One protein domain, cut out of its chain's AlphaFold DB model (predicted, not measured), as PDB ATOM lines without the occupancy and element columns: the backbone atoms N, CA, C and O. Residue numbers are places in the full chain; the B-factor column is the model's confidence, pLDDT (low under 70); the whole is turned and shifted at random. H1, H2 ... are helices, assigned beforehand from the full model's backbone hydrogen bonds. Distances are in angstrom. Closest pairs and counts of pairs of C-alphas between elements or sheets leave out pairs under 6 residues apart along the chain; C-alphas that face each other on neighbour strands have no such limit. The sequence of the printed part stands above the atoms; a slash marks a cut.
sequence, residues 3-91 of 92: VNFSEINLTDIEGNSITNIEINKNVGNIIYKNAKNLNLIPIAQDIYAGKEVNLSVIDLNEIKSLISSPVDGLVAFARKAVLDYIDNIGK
ATOM      1  N   VAL A   3      21.625  34.334  21.488       93.69
ATOM      2  CA  VAL A   3      20.692  34.376  22.619       93.69
ATOM      3  C   VAL A   3      20.195  35.789  22.848       93.69
ATOM      4  O   VAL A   3      20.927  36.757  22.627       93.69
ATOM      5  N   ASN A   4      18.974  35.908  23.353       95.31
ATOM      6  CA  ASN A   4      18.376  37.183  23.698       95.31
ATOM      7  C   ASN A   4      17.595  37.058  25.011       95.31
ATOM      8  O   ASN A   4      16.449  36.622  25.052       95.31
ATOM      9  N   PHE A   5      18.208  37.501  26.108       94.88
ATOM     10  CA  PHE A   5      17.595  37.413  27.436       94.88
ATOM     11  C   PHE A   5      16.340  38.284  27.591       94.88
ATOM     12  O   PHE A   5      15.616  38.099  28.564       94.88
ATOM     13  N   SER A   6      16.062  39.222  26.676       94.62
ATOM     14  CA  SER A   6      14.818  40.009  26.716       94.62
ATOM     15  C   SER A   6      13.576  39.205  26.317       94.62
ATOM     16  O   SER A   6      12.463  39.637  26.593       94.62
ATOM     17  N   GLU A   7      13.755  38.013  25.740       93.75
ATOM     18  CA  GLU A   7      12.663  37.115  25.336       93.75
ATOM     19  C   GLU A   7      12.145  36.239  26.484       93.75
ATOM     20  O   GLU A   7      11.165  35.509  26.329       93.75
ATOM     21  N   ILE A   8      12.795  36.290  27.651       94.56
ATOM     22  CA  ILE A   8      12.391  35.505  28.815       94.56
ATOM     23  C   ILE A   8      11.095  36.087  29.378       94.56
ATOM     24  O   ILE A   8      11.084  37.135  30.023       94.56
ATOM     25  N   ASN A   9      10.004  35.355  29.179       92.31
ATOM     26  CA  ASN A   9       8.715  35.682  29.768       92.31
ATOM     27  C   ASN A   9       8.652  35.195  31.215       92.31
ATOM     28  O   ASN A   9       8.953  34.039  31.517       92.31
ATOM     29  N   LEU A  10       8.228  36.083  32.109       93.88
ATOM     30  CA  LEU A  10       8.013  35.770  33.514       93.88
ATOM     31  C   LEU A  10       6.518  35.640  33.792       93.88
ATOM     32  O   LEU A  10       5.720  36.436  33.299       93.88
ATOM     33  N   THR A  11       6.151  34.664  34.616       93.38
ATOM     34  CA  THR A  11       4.782  34.480  35.100       93.38
ATOM     35  C   THR A  11       4.759  34.430  36.620       93.38
ATOM     36  O   THR A  11       5.698  33.921  37.241       93.38
ATOM     37  N   ASP A  12       3.697  34.958  37.221       91.56
ATOM     38  CA  ASP A  12       3.446  34.803  38.652       91.56
ATOM     39  C   ASP A  12       2.948  33.383  38.989       91.56
ATOM     40  O   ASP A  12       2.876  32.498  38.132       91.56
ATOM     41  N   ILE A  13       2.634  33.153  40.265       93.50
ATOM     42  CA  ILE A  13       2.152  31.855  40.755       93.50
ATOM     43  C   ILE A  13       0.758  31.482  40.224       93.50
ATOM     44  O   ILE A  13       0.407  30.304  40.218       93.50
ATOM     45  N   GLU A  14      -0.023  32.461  39.768       94.62
ATOM     46  CA  GLU A  14      -1.353  32.272  39.179       94.62
ATOM     47  C   GLU A  14      -1.281  32.099  37.650       94.62
ATOM     48  O   GLU A  14      -2.283  31.784  37.011       94.62
ATOM     49  N   GLY A  15      -0.088  32.248  37.062       91.56
ATOM     50  CA  GLY A  15       0.163  32.118  35.628       91.56
ATOM     51  C   GLY A  15       0.011  33.421  34.843       91.56
ATOM     52  O   GLY A  15       0.088  33.394  33.614       91.56
ATOM     53  N   ASN A  16      -0.171  34.566  35.508       94.19
ATOM     54  CA  ASN A  16      -0.266  35.851  34.820       94.19
ATOM     55  C   ASN A  16       1.121  36.332  34.394       94.19
ATOM     56  O   ASN A  16       2.093  36.216  35.145       94.19
ATOM     57  N   SER A  17       1.218  36.919  33.202       92.56
ATOM     58  CA  SER A  17       2.469  37.499  32.712       92.56
ATOM     59  C   SER A  17       2.896  38.705  33.550       92.56
ATOM     60  O   SER A  17       2.135  39.651  33.752       92.56
ATOM     61  N   ILE A  18       4.151  38.695  33.981       91.81
ATOM     62  CA  ILE A  18       4.783  39.781  34.723       91.81
ATOM     63  C   ILE A  18       5.515  40.678  33.724       91.81
ATOM     64  O   ILE A  18       6.482  40.256  33.095       91.81
ATOM     65  N   THR A  19       5.074  41.930  33.596       88.31
ATOM     66  CA  THR A  19       5.623  42.897  32.625       88.31
ATOM     67  C   THR A  19       6.502  43.977  33.254       88.31
ATOM     68  O   THR A  19       7.193  44.704  32.547       88.31
ATOM     69  N   ASN A  20       6.502  44.098  34.582       87.06
ATOM     70  CA  ASN A  20       7.244  45.130  35.313       87.06
ATOM     71  C   ASN A  20       8.693  44.734  35.659       87.06
ATOM     72  O   ASN A  20       9.410  45.538  36.252       87.06
ATOM     73  N   ILE A  21       9.124  43.515  35.326       89.31
ATOM     74  CA  ILE A  21      10.493  43.043  35.558       89.31
ATOM     75  C   ILE A  21      11.245  43.012  34.229       89.31
ATOM     76  O   ILE A  21      11.016  42.149  33.386       89.31
ATOM     77  N   GLU A  22      12.211  43.916  34.075       92.38
ATOM     78  CA  GLU A  22      13.135  43.923  32.938       92.38
ATOM     79  C   GLU A  22      14.253  42.896  33.176       92.38
ATOM     80  O   GLU A  22      15.316  43.186  33.739       92.38
ATOM     81  N   ILE A  23      13.981  41.643  32.819       94.00
ATOM     82  CA  ILE A  23      14.844  40.500  33.140       94.00
ATOM     83  C   ILE A  23      16.241  40.611  32.520       94.00
ATOM     84  O   ILE A  23      17.239  40.366  33.196       94.00
ATOM     85  N   ASN A  24      16.336  41.087  31.279       95.19
ATOM     86  CA  ASN A  24      17.600  41.311  30.583       95.19
ATOM     87  C   ASN A  24      18.491  42.330  31.316       95.19
ATOM     88  O   ASN A  24      19.696  42.117  31.434       95.19
ATOM     89  N   LYS A  25      17.909  43.389  31.896       95.44
ATOM     90  CA  LYS A  25      18.658  44.366  32.701       95.44
ATOM     91  C   LYS A  25      19.216  43.743  33.975       95.44
ATOM     92  O   LYS A  25      20.355  44.018  34.344       95.44
ATOM     93  N   ASN A  26      18.438  42.884  34.633       93.88
ATOM     94  CA  ASN A  26      18.895  42.167  35.823       93.88
ATOM     95  C   ASN A  26      20.048  41.213  35.490       93.88
ATOM     96  O   ASN A  26      21.088  41.263  36.146       93.88
ATOM     97  N   VAL A  27      19.903  40.409  34.434       94.69
ATOM     98  CA  VAL A  27      20.952  39.488  33.971       94.69
ATOM     99  C   VAL A  27      22.217  40.253  33.574       94.69
ATOM    100  O   VAL A  27      23.295  39.948  34.079       94.69
ATOM    101  N   GLY A  28      22.092  41.290  32.742       95.44
ATOM    102  CA  GLY A  28      23.222  42.119  32.320       95.44
ATOM    103  C   GLY A  28      23.953  42.751  33.507       95.44
ATOM    104  O   GLY A  28      25.175  42.675  33.590       95.44
ATOM    105  N   ASN A  29      23.221  43.280  34.491       95.19
ATOM    106  CA  ASN A  29      23.821  43.838  35.704       95.19
ATOM    107  C   ASN A  29      24.557  42.796  36.553       95.19
ATOM    108  O   ASN A  29      25.628  43.095  37.084       95.19
ATOM    109  N   ILE A  30      24.000  41.591  36.705       94.12
ATOM    110  CA  ILE A  30      24.649  40.510  37.457       94.12
ATOM    111  C   ILE A  30      25.979  40.148  36.804       94.12
ATOM    112  O   ILE A  30      26.991  40.068  37.504       94.12
ATOM    113  N   ILE A  31      25.990  39.982  35.479       94.50
ATOM    114  CA  ILE A  31      27.207  39.654  34.733       94.50
ATOM    115  C   ILE A  31      28.210  40.804  34.852       94.50
ATOM    116  O   ILE A  31      29.340  40.578  35.265       94.50
ATOM    117  N   TYR A  32      27.790  42.044  34.591       95.25
ATOM    118  CA  TYR A  32      28.670  43.216  34.625       95.25
ATOM    119  C   TYR A  32      29.382  43.392  35.976       95.25
ATOM    120  O   TYR A  32      30.548  43.772  36.019       95.25
ATOM    121  N   LYS A  33      28.688  43.107  37.085       93.25
ATOM    122  CA  LYS A  33      29.231  43.259  38.444       93.25
ATOM    123  C   LYS A  33      30.130  42.105  38.886       93.25
ATOM    124  O   LYS A  33      31.028  42.331  39.690       93.25
ATOM    125  N   ASN A  34      29.850  40.884  38.430       92.50
ATOM    126  CA  ASN A  34      30.426  39.668  39.015       92.50
ATOM    127  C   ASN A  34      31.286  38.848  38.042       92.50
ATOM    128  O   ASN A  34      31.880  37.853  38.462       92.50
ATOM    129  N   ALA A  35      31.347  39.226  36.763       92.25
ATOM    130  CA  ALA A  35      32.165  38.540  35.772       92.25
ATOM    131  C   ALA A  35      33.634  38.508  36.201       92.25
ATOM    132  O   ALA A  35      34.228  39.534  36.538       92.25
ATOM    133  N   LYS A  36      34.230  37.312  36.165       89.00
ATOM    134  CA  LYS A  36      35.670  37.145  36.386       89.00
ATOM    135  C   LYS A  36      36.429  37.377  35.089       89.00
ATOM    136  O   LYS A  36      37.539  37.906  35.111       89.00
ATOM    137  N   ASN A  37      35.826  36.986  33.971       90.56
ATOM    138  CA  ASN A  37      36.379  37.211  32.652       90.56
ATOM    139  C   ASN A  37      35.935  38.566  32.077       90.56
ATOM    140  O   ASN A  37      34.746  38.866  31.969       90.56
ATOM    141  N   LEU A  38      36.905  39.390  31.673       93.12
ATOM    142  CA  LEU A  38      36.640  40.721  31.122       93.12
ATOM    143  C   LEU A  38      35.960  40.673  29.745       93.12
ATOM    144  O   LEU A  38      35.336  41.655  29.344       93.12
ATOM    145  N   ASN A  39      36.029  39.540  29.035       91.94
ATOM    146  CA  ASN A  39      35.309  39.351  27.771       91.94
ATOM    147  C   ASN A  39      33.775  39.390  27.949       91.94
ATOM    148  O   ASN A  39      33.066  39.672  26.986       91.94
ATOM    149  N   LEU A  40      33.268  39.148  29.165       94.81
ATOM    150  CA  LEU A  40      31.842  39.186  29.475       94.81
ATOM    151  C   LEU A  40      31.327  40.610  29.679       94.81
ATOM    152  O   LEU A  40      30.118  40.810  29.685       94.81
ATOM    153  N   ILE A  41      32.201  41.610  29.828       96.81
ATOM    154  CA  ILE A  41      31.777  42.993  30.075       96.81
ATOM    155  C   ILE A  41      31.000  43.577  28.880       96.81
ATOM    156  O   ILE A  41      29.887  44.061  29.099       96.81
ATOM    157  N   PRO A  42      31.485  43.494  27.623       96.88
ATOM    158  CA  PRO A  42      30.701  43.928  26.463       96.88
ATOM    159  C   PRO A  42      29.410  43.117  26.293       96.88
ATOM    160  O   PRO A  42      28.352  43.681  26.029       96.88
ATOM    161  N   ILE A  43      29.475  41.801  26.532       96.75
ATOM    162  CA  ILE A  43      28.309  40.908  26.475       96.75
ATOM    163  C   ILE A  43      27.245  41.353  27.487       96.75
ATOM    164  O   ILE A  43      26.068  41.450  27.150       96.75
ATOM    165  N   ALA A  44      27.645  41.677  28.715       96.75
ATOM    166  CA  ALA A  44      26.754  42.146  29.766       96.75
ATOM    167  C   ALA A  44      26.052  43.460  29.395       96.75
ATOM    168  O   ALA A  44      24.864  43.620  29.672       96.75
ATOM    169  N   GLN A  45      26.771  44.384  28.750       98.12
ATOM    170  CA  GLN A  45      26.215  45.652  28.272       98.12
ATOM    171  C   GLN A  45      25.186  45.436  27.157       98.12
ATOM    172  O   GLN A  45      24.122  46.057  27.179       98.12
ATOM    173  N   ASP A  46      25.464  44.534  26.215       98.25
ATOM    174  CA  ASP A  46      24.528  44.207  25.138       98.25
ATOM    175  C   ASP A  46      23.285  43.470  25.660       98.25
ATOM    176  O   ASP A  46      22.165  43.826  25.286       98.25
ATOM    177  N   ILE A  47      23.451  42.537  26.606       97.25
ATOM    178  CA  ILE A  47      22.333  41.893  27.317       97.25
ATOM    179  C   ILE A  47      21.493  42.940  28.060       97.25
ATOM    180  O   ILE A  47      20.265  42.953  27.943       97.25
ATOM    181  N   TYR A  48      22.134  43.857  28.790       97.19
ATOM    182  CA  TYR A  48      21.443  44.934  29.502       97.19
ATOM    183  C   TYR A  48      20.634  45.821  28.547       97.19
ATOM    184  O   TYR A  48      19.510  46.211  28.859       97.19
ATOM    185  N   ALA A  49      21.175  46.096  27.358       97.62
ATOM    186  CA  ALA A  49      20.495  46.838  26.301       97.62
ATOM    187  C   ALA A  49      19.389  46.036  25.583       97.62
ATOM    188  O   ALA A  49      18.704  46.595  24.730       97.62
ATOM    189  N   GLY A  50      19.206  44.752  25.915       96.56
ATOM    190  CA  GLY A  50      18.184  43.887  25.318       96.56
ATOM    191  C   GLY A  50      18.533  43.411  23.908       96.56
ATOM    192  O   GLY A  50      17.635  43.111  23.126       96.56
ATOM    193  N   LYS A  51      19.822  43.382  23.556       97.31
ATOM    194  CA  LYS A  51      20.281  42.926  22.242       97.31
ATOM    195  C   LYS A  51      20.482  41.414  22.213       97.31
ATOM    196  O   LYS A  51      20.812  40.793  23.223       97.31
ATOM    197  N   GLU A  52      20.374  40.851  21.012       96.50
ATOM    198  CA  GLU A  52      20.873  39.507  20.724       96.50
ATOM    199  C   GLU A  52      22.406  39.488  20.849       96.50
ATOM    200  O   GLU A  52      23.096  40.344  20.287       96.50
ATOM    201  N   VAL A  53      22.940  38.501  21.567       95.44
ATOM    202  CA  VAL A  53      24.382  38.298  21.750       95.44
ATOM    203  C   VAL A  53      24.792  36.905  21.296       95.44
ATOM    204  O   VAL A  53      24.026  35.947  21.389       95.44
ATOM    205  N   ASN A  54      26.023  36.780  20.802       94.62
ATOM    206  CA  ASN A  54      26.592  35.487  20.442       94.62
ATOM    207  C   ASN A  54      27.489  34.991  21.579       94.62
ATOM    208  O   ASN A  54      28.516  35.602  21.861       94.62
ATOM    209  N   LEU A  55      27.099  33.890  22.214       93.06
ATOM    210  CA  LEU A  55      27.833  33.285  23.322       93.06
ATOM    211  C   LEU A  55      28.575  32.028  22.873       93.06
ATOM    212  O   LEU A  55      28.067  31.233  22.075       93.06
ATOM    213  N   SER A  56      29.769  31.815  23.414       93.38
ATOM    214  CA  SER A  56      30.383  30.490  23.417       93.38
ATOM    215  C   SER A  56      29.781  29.622  24.528       93.38
ATOM    216  O   SER A  56      29.127  30.115  25.447       93.38
ATOM    217  N   VAL A  57      30.032  28.311  24.480       91.75
ATOM    218  CA  VAL A  57      29.659  27.392  25.575       91.75
ATOM    219  C   VAL A  57      30.332  27.801  26.892       91.75
ATOM    220  O   VAL A  57      29.753  27.645  27.963       91.75
ATOM    221  N   ILE A  58      31.547  28.356  26.819       92.12
ATOM    222  CA  ILE A  58      32.293  28.833  27.988       92.12
ATOM    223  C   ILE A  58      31.583  30.043  28.602       92.12
ATOM    224  O   ILE A  58      31.311  30.029  29.801       92.12
ATOM    225  N   ASP A  59      31.219  31.033  27.780       93.44
ATOM    226  CA  ASP A  59      30.499  32.226  28.247       93.44
ATOM    227  C   ASP A  59      29.156  31.835  28.877       93.44
ATOM    228  O   ASP A  59      28.805  32.318  29.952       93.44
ATOM    229  N   LEU A  60      28.426  30.905  28.250       93.06
ATOM    230  CA  LEU A  60      27.147  30.417  28.762       93.06
ATOM    231  C   LEU A  60      27.297  29.740  30.134       93.06
ATOM    232  O   LEU A  60      26.513  30.011  31.041       93.06
ATOM    233  N   ASN A  61      28.312  28.889  30.308       92.88
ATOM    234  CA  ASN A  61      28.580  28.218  31.582       92.88
ATOM    235  C   ASN A  61      28.985  29.207  32.684       92.88
ATOM    236  O   ASN A  61      28.557  29.055  33.830       92.88
ATOM    237  N   GLU A  62      29.776  30.231  32.351       92.75
ATOM    238  CA  GLU A  62      30.139  31.283  33.305       92.75
ATOM    239  C   GLU A  62      28.900  32.089  33.716       92.75
ATOM    240  O   GLU A  62      28.628  32.217  34.910       92.75
ATOM    241  N   ILE A  63      28.074  32.520  32.756       93.25
ATOM    242  CA  ILE A  63      26.801  33.205  33.028       93.25
ATOM    243  C   ILE A  63      25.890  32.328  33.897       93.25
ATOM    244  O   ILE A  63      25.373  32.796  34.913       93.25
ATOM    245  N   LYS A  64      25.738  31.040  33.565       93.75
ATOM    246  CA  LYS A  64      24.951  30.090  34.364       93.75
ATOM    247  C   LYS A  64      25.458  30.014  35.800       93.75
ATOM    248  O   LYS A  64      24.654  30.038  36.734       93.75
ATOM    249  N   SER A  65      26.774  29.955  35.999       92.69
ATOM    250  CA  SER A  65      27.379  29.929  37.334       92.69
ATOM    251  C   SER A  65      27.105  31.213  38.121       92.69
ATOM    252  O   SER A  65      26.849  31.135  39.324       92.69
ATOM    253  N   LEU A  66      27.143  32.379  37.466       92.19
ATOM    254  CA  LEU A  66      26.843  33.670  38.095       92.19
ATOM    255  C   LEU A  66      25.371  33.762  38.520       92.19
ATOM    256  O   LEU A  66      25.078  34.239  39.613       92.19
ATOM    257  N   ILE A  67      24.454  33.259  37.690       92.25
ATOM    258  CA  ILE A  67      23.006  33.289  37.944       92.25
ATOM    259  C   ILE A  67      22.566  32.219  38.954       92.25
ATOM    260  O   ILE A  67      21.588  32.418  39.671       92.25
ATOM    261  N   SER A  68      23.266  31.083  39.034       89.69
ATOM    262  CA  SER A  68      22.888  29.963  39.915       89.69
ATOM    263  C   SER A  68      22.940  30.328  41.400       89.69
ATOM    264  O   SER A  68      22.143  29.828  42.197       89.69
ATOM    265  N   SER A  69      23.849  31.224  41.781       80.31
ATOM    266  CA  SER A  69      23.926  31.716  43.155       80.31
ATOM    267  C   SER A  69      22.845  32.770  43.410       80.31
ATOM    268  O   SER A  69      22.553  33.573  42.527       80.31
ATOM    269  N   PRO A  70      22.209  32.799  44.595       74.31
ATOM    270  CA  PRO A  70      21.393  33.942  44.990       74.31
ATOM    271  C   PRO A  70      22.307  35.164  45.084       74.31
ATOM    272  O   PRO A  70      23.099  35.289  46.011       74.31
ATOM    273  N   VAL A  71      22.223  36.020  44.073       68.69
ATOM    274  CA  VAL A  71      22.951  37.282  43.972       68.69
ATOM    275  C   VAL A  71      21.950  38.429  43.981       68.69
ATOM    276  O   VAL A  71      20.784  38.250  43.618       68.69
ATOM    277  N   ASP A  72      22.401  39.603  44.411       66.25
ATOM    278  CA  ASP A  72      21.544  40.777  44.556       66.25
ATOM    279  C   ASP A  72      20.779  41.098  43.261       66.25
ATOM    280  O   ASP A  72      21.367  41.270  42.192       66.25
ATOM    281  N   GLY A  73      19.455  41.231  43.381       71.81
ATOM    282  CA  GLY A  73      18.582  41.795  42.348       71.81
ATOM    283  C   GLY A  73      17.652  40.812  41.634       71.81
ATOM    284  O   GLY A  73      16.639  41.256  41.101       71.81
ATOM    285  N   LEU A  74      17.912  39.496  41.662       85.44
ATOM    286  CA  LEU A  74      17.072  38.520  40.953       85.44
ATOM    287  C   LEU A  74      16.315  37.577  41.900       85.44
ATOM    288  O   LEU A  74      16.887  36.694  42.539       85.44
ATOM    289  N   VAL A  75      14.993  37.751  41.958       89.44
ATOM    290  CA  VAL A  75      14.074  36.911  42.746       89.44
ATOM    291  C   VAL A  75      14.034  35.462  42.249       89.44
ATOM    292  O   VAL A  75      14.299  35.175  41.083       89.44
ATOM    293  N   ALA A  76      13.670  34.529  43.135       91.06
ATOM    294  CA  ALA A  76      13.829  33.091  42.900       91.06
ATOM    295  C   ALA A  76      13.133  32.566  41.629       91.06
ATOM    296  O   ALA A  76      13.742  31.789  40.895       91.06
ATOM    297  N   PHE A  77      11.895  32.989  41.347       92.19
ATOM    298  CA  PHE A  77      11.166  32.540  40.154       92.19
ATOM    299  C   PHE A  77      11.784  33.097  38.861       92.19
ATOM    300  O   PHE A  77      11.938  32.364  37.889       92.19
ATOM    301  N   ALA A  78      12.218  34.361  38.871       92.31
ATOM    302  CA  ALA A  78      12.876  34.988  37.730       92.31
ATOM    303  C   ALA A  78      14.246  34.351  37.466       92.31
ATOM    304  O   ALA A  78      14.593  34.058  36.326       92.31
ATOM    305  N   ARG A  79      14.990  34.031  38.531       93.06
ATOM    306  CA  ARG A  79      16.232  33.258  38.440       93.06
ATOM    307  C   ARG A  79      15.999  31.884  37.823       93.06
ATOM    308  O   ARG A  79      16.751  31.495  36.937       93.06
ATOM    309  N   LYS A  80      14.958  31.165  38.259       93.19
ATOM    310  CA  LYS A  80      14.588  29.875  37.663       93.19
ATOM    311  C   LYS A  80      14.316  30.023  36.164       93.19
ATOM    312  O   LYS A  80      14.872  29.256  35.394       93.19
ATOM    313  N   ALA A  81      13.546  31.031  35.752       94.38
ATOM    314  CA  ALA A  81      13.248  31.271  34.340       94.38
ATOM    315  C   ALA A  81      14.514  31.517  33.497       94.38
ATOM    316  O   ALA A  81      14.633  30.982  32.398       94.38
ATOM    317  N   VAL A  82      15.490  32.265  34.024       94.75
ATOM    318  CA  VAL A  82      16.782  32.476  33.345       94.75
ATOM    319  C   VAL A  82      17.581  31.178  33.231       94.75
ATOM    320  O   VAL A  82      18.145  30.905  32.175       94.75
ATOM    321  N   LEU A  83      17.630  30.367  34.291       94.50
ATOM    322  CA  LEU A  83      18.334  29.082  34.263       94.50
ATOM    323  C   LEU A  83      17.675  28.095  33.291       94.50
ATOM    324  O   LEU A  83      18.383  27.473  32.506       94.50
ATOM    325  N   ASP A  84      16.343  28.013  33.291       94.94
ATOM    326  CA  ASP A  84      15.586  27.178  32.354       94.94
ATOM    327  C   ASP A  84      15.835  27.620  30.901       94.94
ATOM    328  O   ASP A  84      16.037  26.783  30.024       94.94
ATOM    329  N   TYR A  85      15.869  28.933  30.644       95.00
ATOM    330  CA  TYR A  85      16.195  29.489  29.328       95.00
ATOM    331  C   TYR A  85      17.606  29.089  28.875       95.00
ATOM    332  O   TYR A  85      17.771  28.551  27.781       95.00
ATOM    333  N   ILE A  86      18.613  29.273  29.738       93.44
ATOM    334  CA  ILE A  86      20.003  28.870  29.467       93.44
ATOM    335  C   ILE A  86      20.098  27.361  29.186       93.44
ATOM    336  O   ILE A  86      20.780  26.948  28.248       93.44
ATOM    337  N   ASP A  87      19.402  26.540  29.973       91.62
ATOM    338  CA  ASP A  87      19.425  25.081  29.844       91.62
ATOM    339  C   ASP A  87      18.710  24.569  28.595       91.62
ATOM    340  O   ASP A  87      19.034  23.483  28.116       91.62
ATOM    341  N   ASN A  88      17.748  25.323  28.066       90.25
ATOM    342  CA  ASN A  88      17.108  25.000  26.796       90.25
ATOM    343  C   ASN A  88      18.021  25.329  25.613       90.25
ATOM    344  O   ASN A  88      18.168  24.486  24.736       90.25
ATOM    345  N   ILE A  89      18.709  26.473  25.641       86.00
ATOM    346  CA  ILE A  89      19.678  26.842  24.595       86.00
ATOM    347  C   ILE A  89      20.860  25.865  24.565       86.00
ATOM    348  O   ILE A  89      21.349  25.510  23.502       86.00
ATOM    349  N   GLY A  90      21.337  25.412  25.729       68.00
ATOM    350  CA  GLY A  90      22.478  24.490  25.815       68.00
ATOM    351  C   GLY A  90      22.202  23.058  25.333       68.00
ATOM    352  O   GLY A  90      23.126  22.244  25.335       68.00
ATOM    353  N   LYS A  91      20.952  22.729  24.975       64.25
ATOM    354  CA  LYS A  91      20.544  21.422  24.428       64.25
ATOM    355  C   LYS A  91      20.425  21.412  22.900       64.25
ATOM    356  O   LYS A  91      20.287  20.322  22.344       64.25
TER     357      LYS A  91
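What this domain is: This is residues 3 to 91 of the 92 residues of an uncharacterized protein of marine sediment metagenome (UniProt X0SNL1). Two helical hairpins, H1 with H2 and H3 with H4, cross at a steep angle, and the long stretch before H1 reaches out in a narrow loop round Glu 14. The 89 printed residues hold four named helices and no named strand, all helix by class. The whole is compact, with a radius of gyration of the C-alphas of 12.2 A and spans of 39 by 27 by 24 A.

Where its parts are: Residues 3 to 22 hold no named element; residues 10 to 11 pair antiparallel with 17 to 18. H1, residues 23 to 34, 16.7 A long, begins at C-alpha 23 (14.844, 40.500, 33.140). H2 is residues 40 to 48, 11.9 A; H3 is 57 to 68, 16.1 A; H4, 76 to 89, 20.2 A, ends at C-alpha 89 (19.678, 26.842, 24.595).

How they stand to each other: H1 and H2 touch at a shallow tilt of 22 degrees, opposite ways; their closest C-alphas, of Lys 25 and Tyr 48, are 4.3 A apart. H3, with residues 63 to 67 alone, touches H1, about perpendicular at 83 degrees; the closest C-alphas are those of Ile 31 and Ile 63, 6.7 A. H3 and H4 touch at a shallow tilt of 15 degrees, opposite ways, closest at the C-alphas of Lys 64 and Leu 83, 6.7 A. H2 and H4 are apart. In the four helices every O i to N i+4 pair is within hydrogen-bond range.

The domain as a whole: The C-alphas farthest apart, of Glu 14 and Leu 38, are 39.7 A apart. The printed part has no cut, and no link between helices is long. pLDDT is under 70 at residues 71 to 72 and 90 to 91.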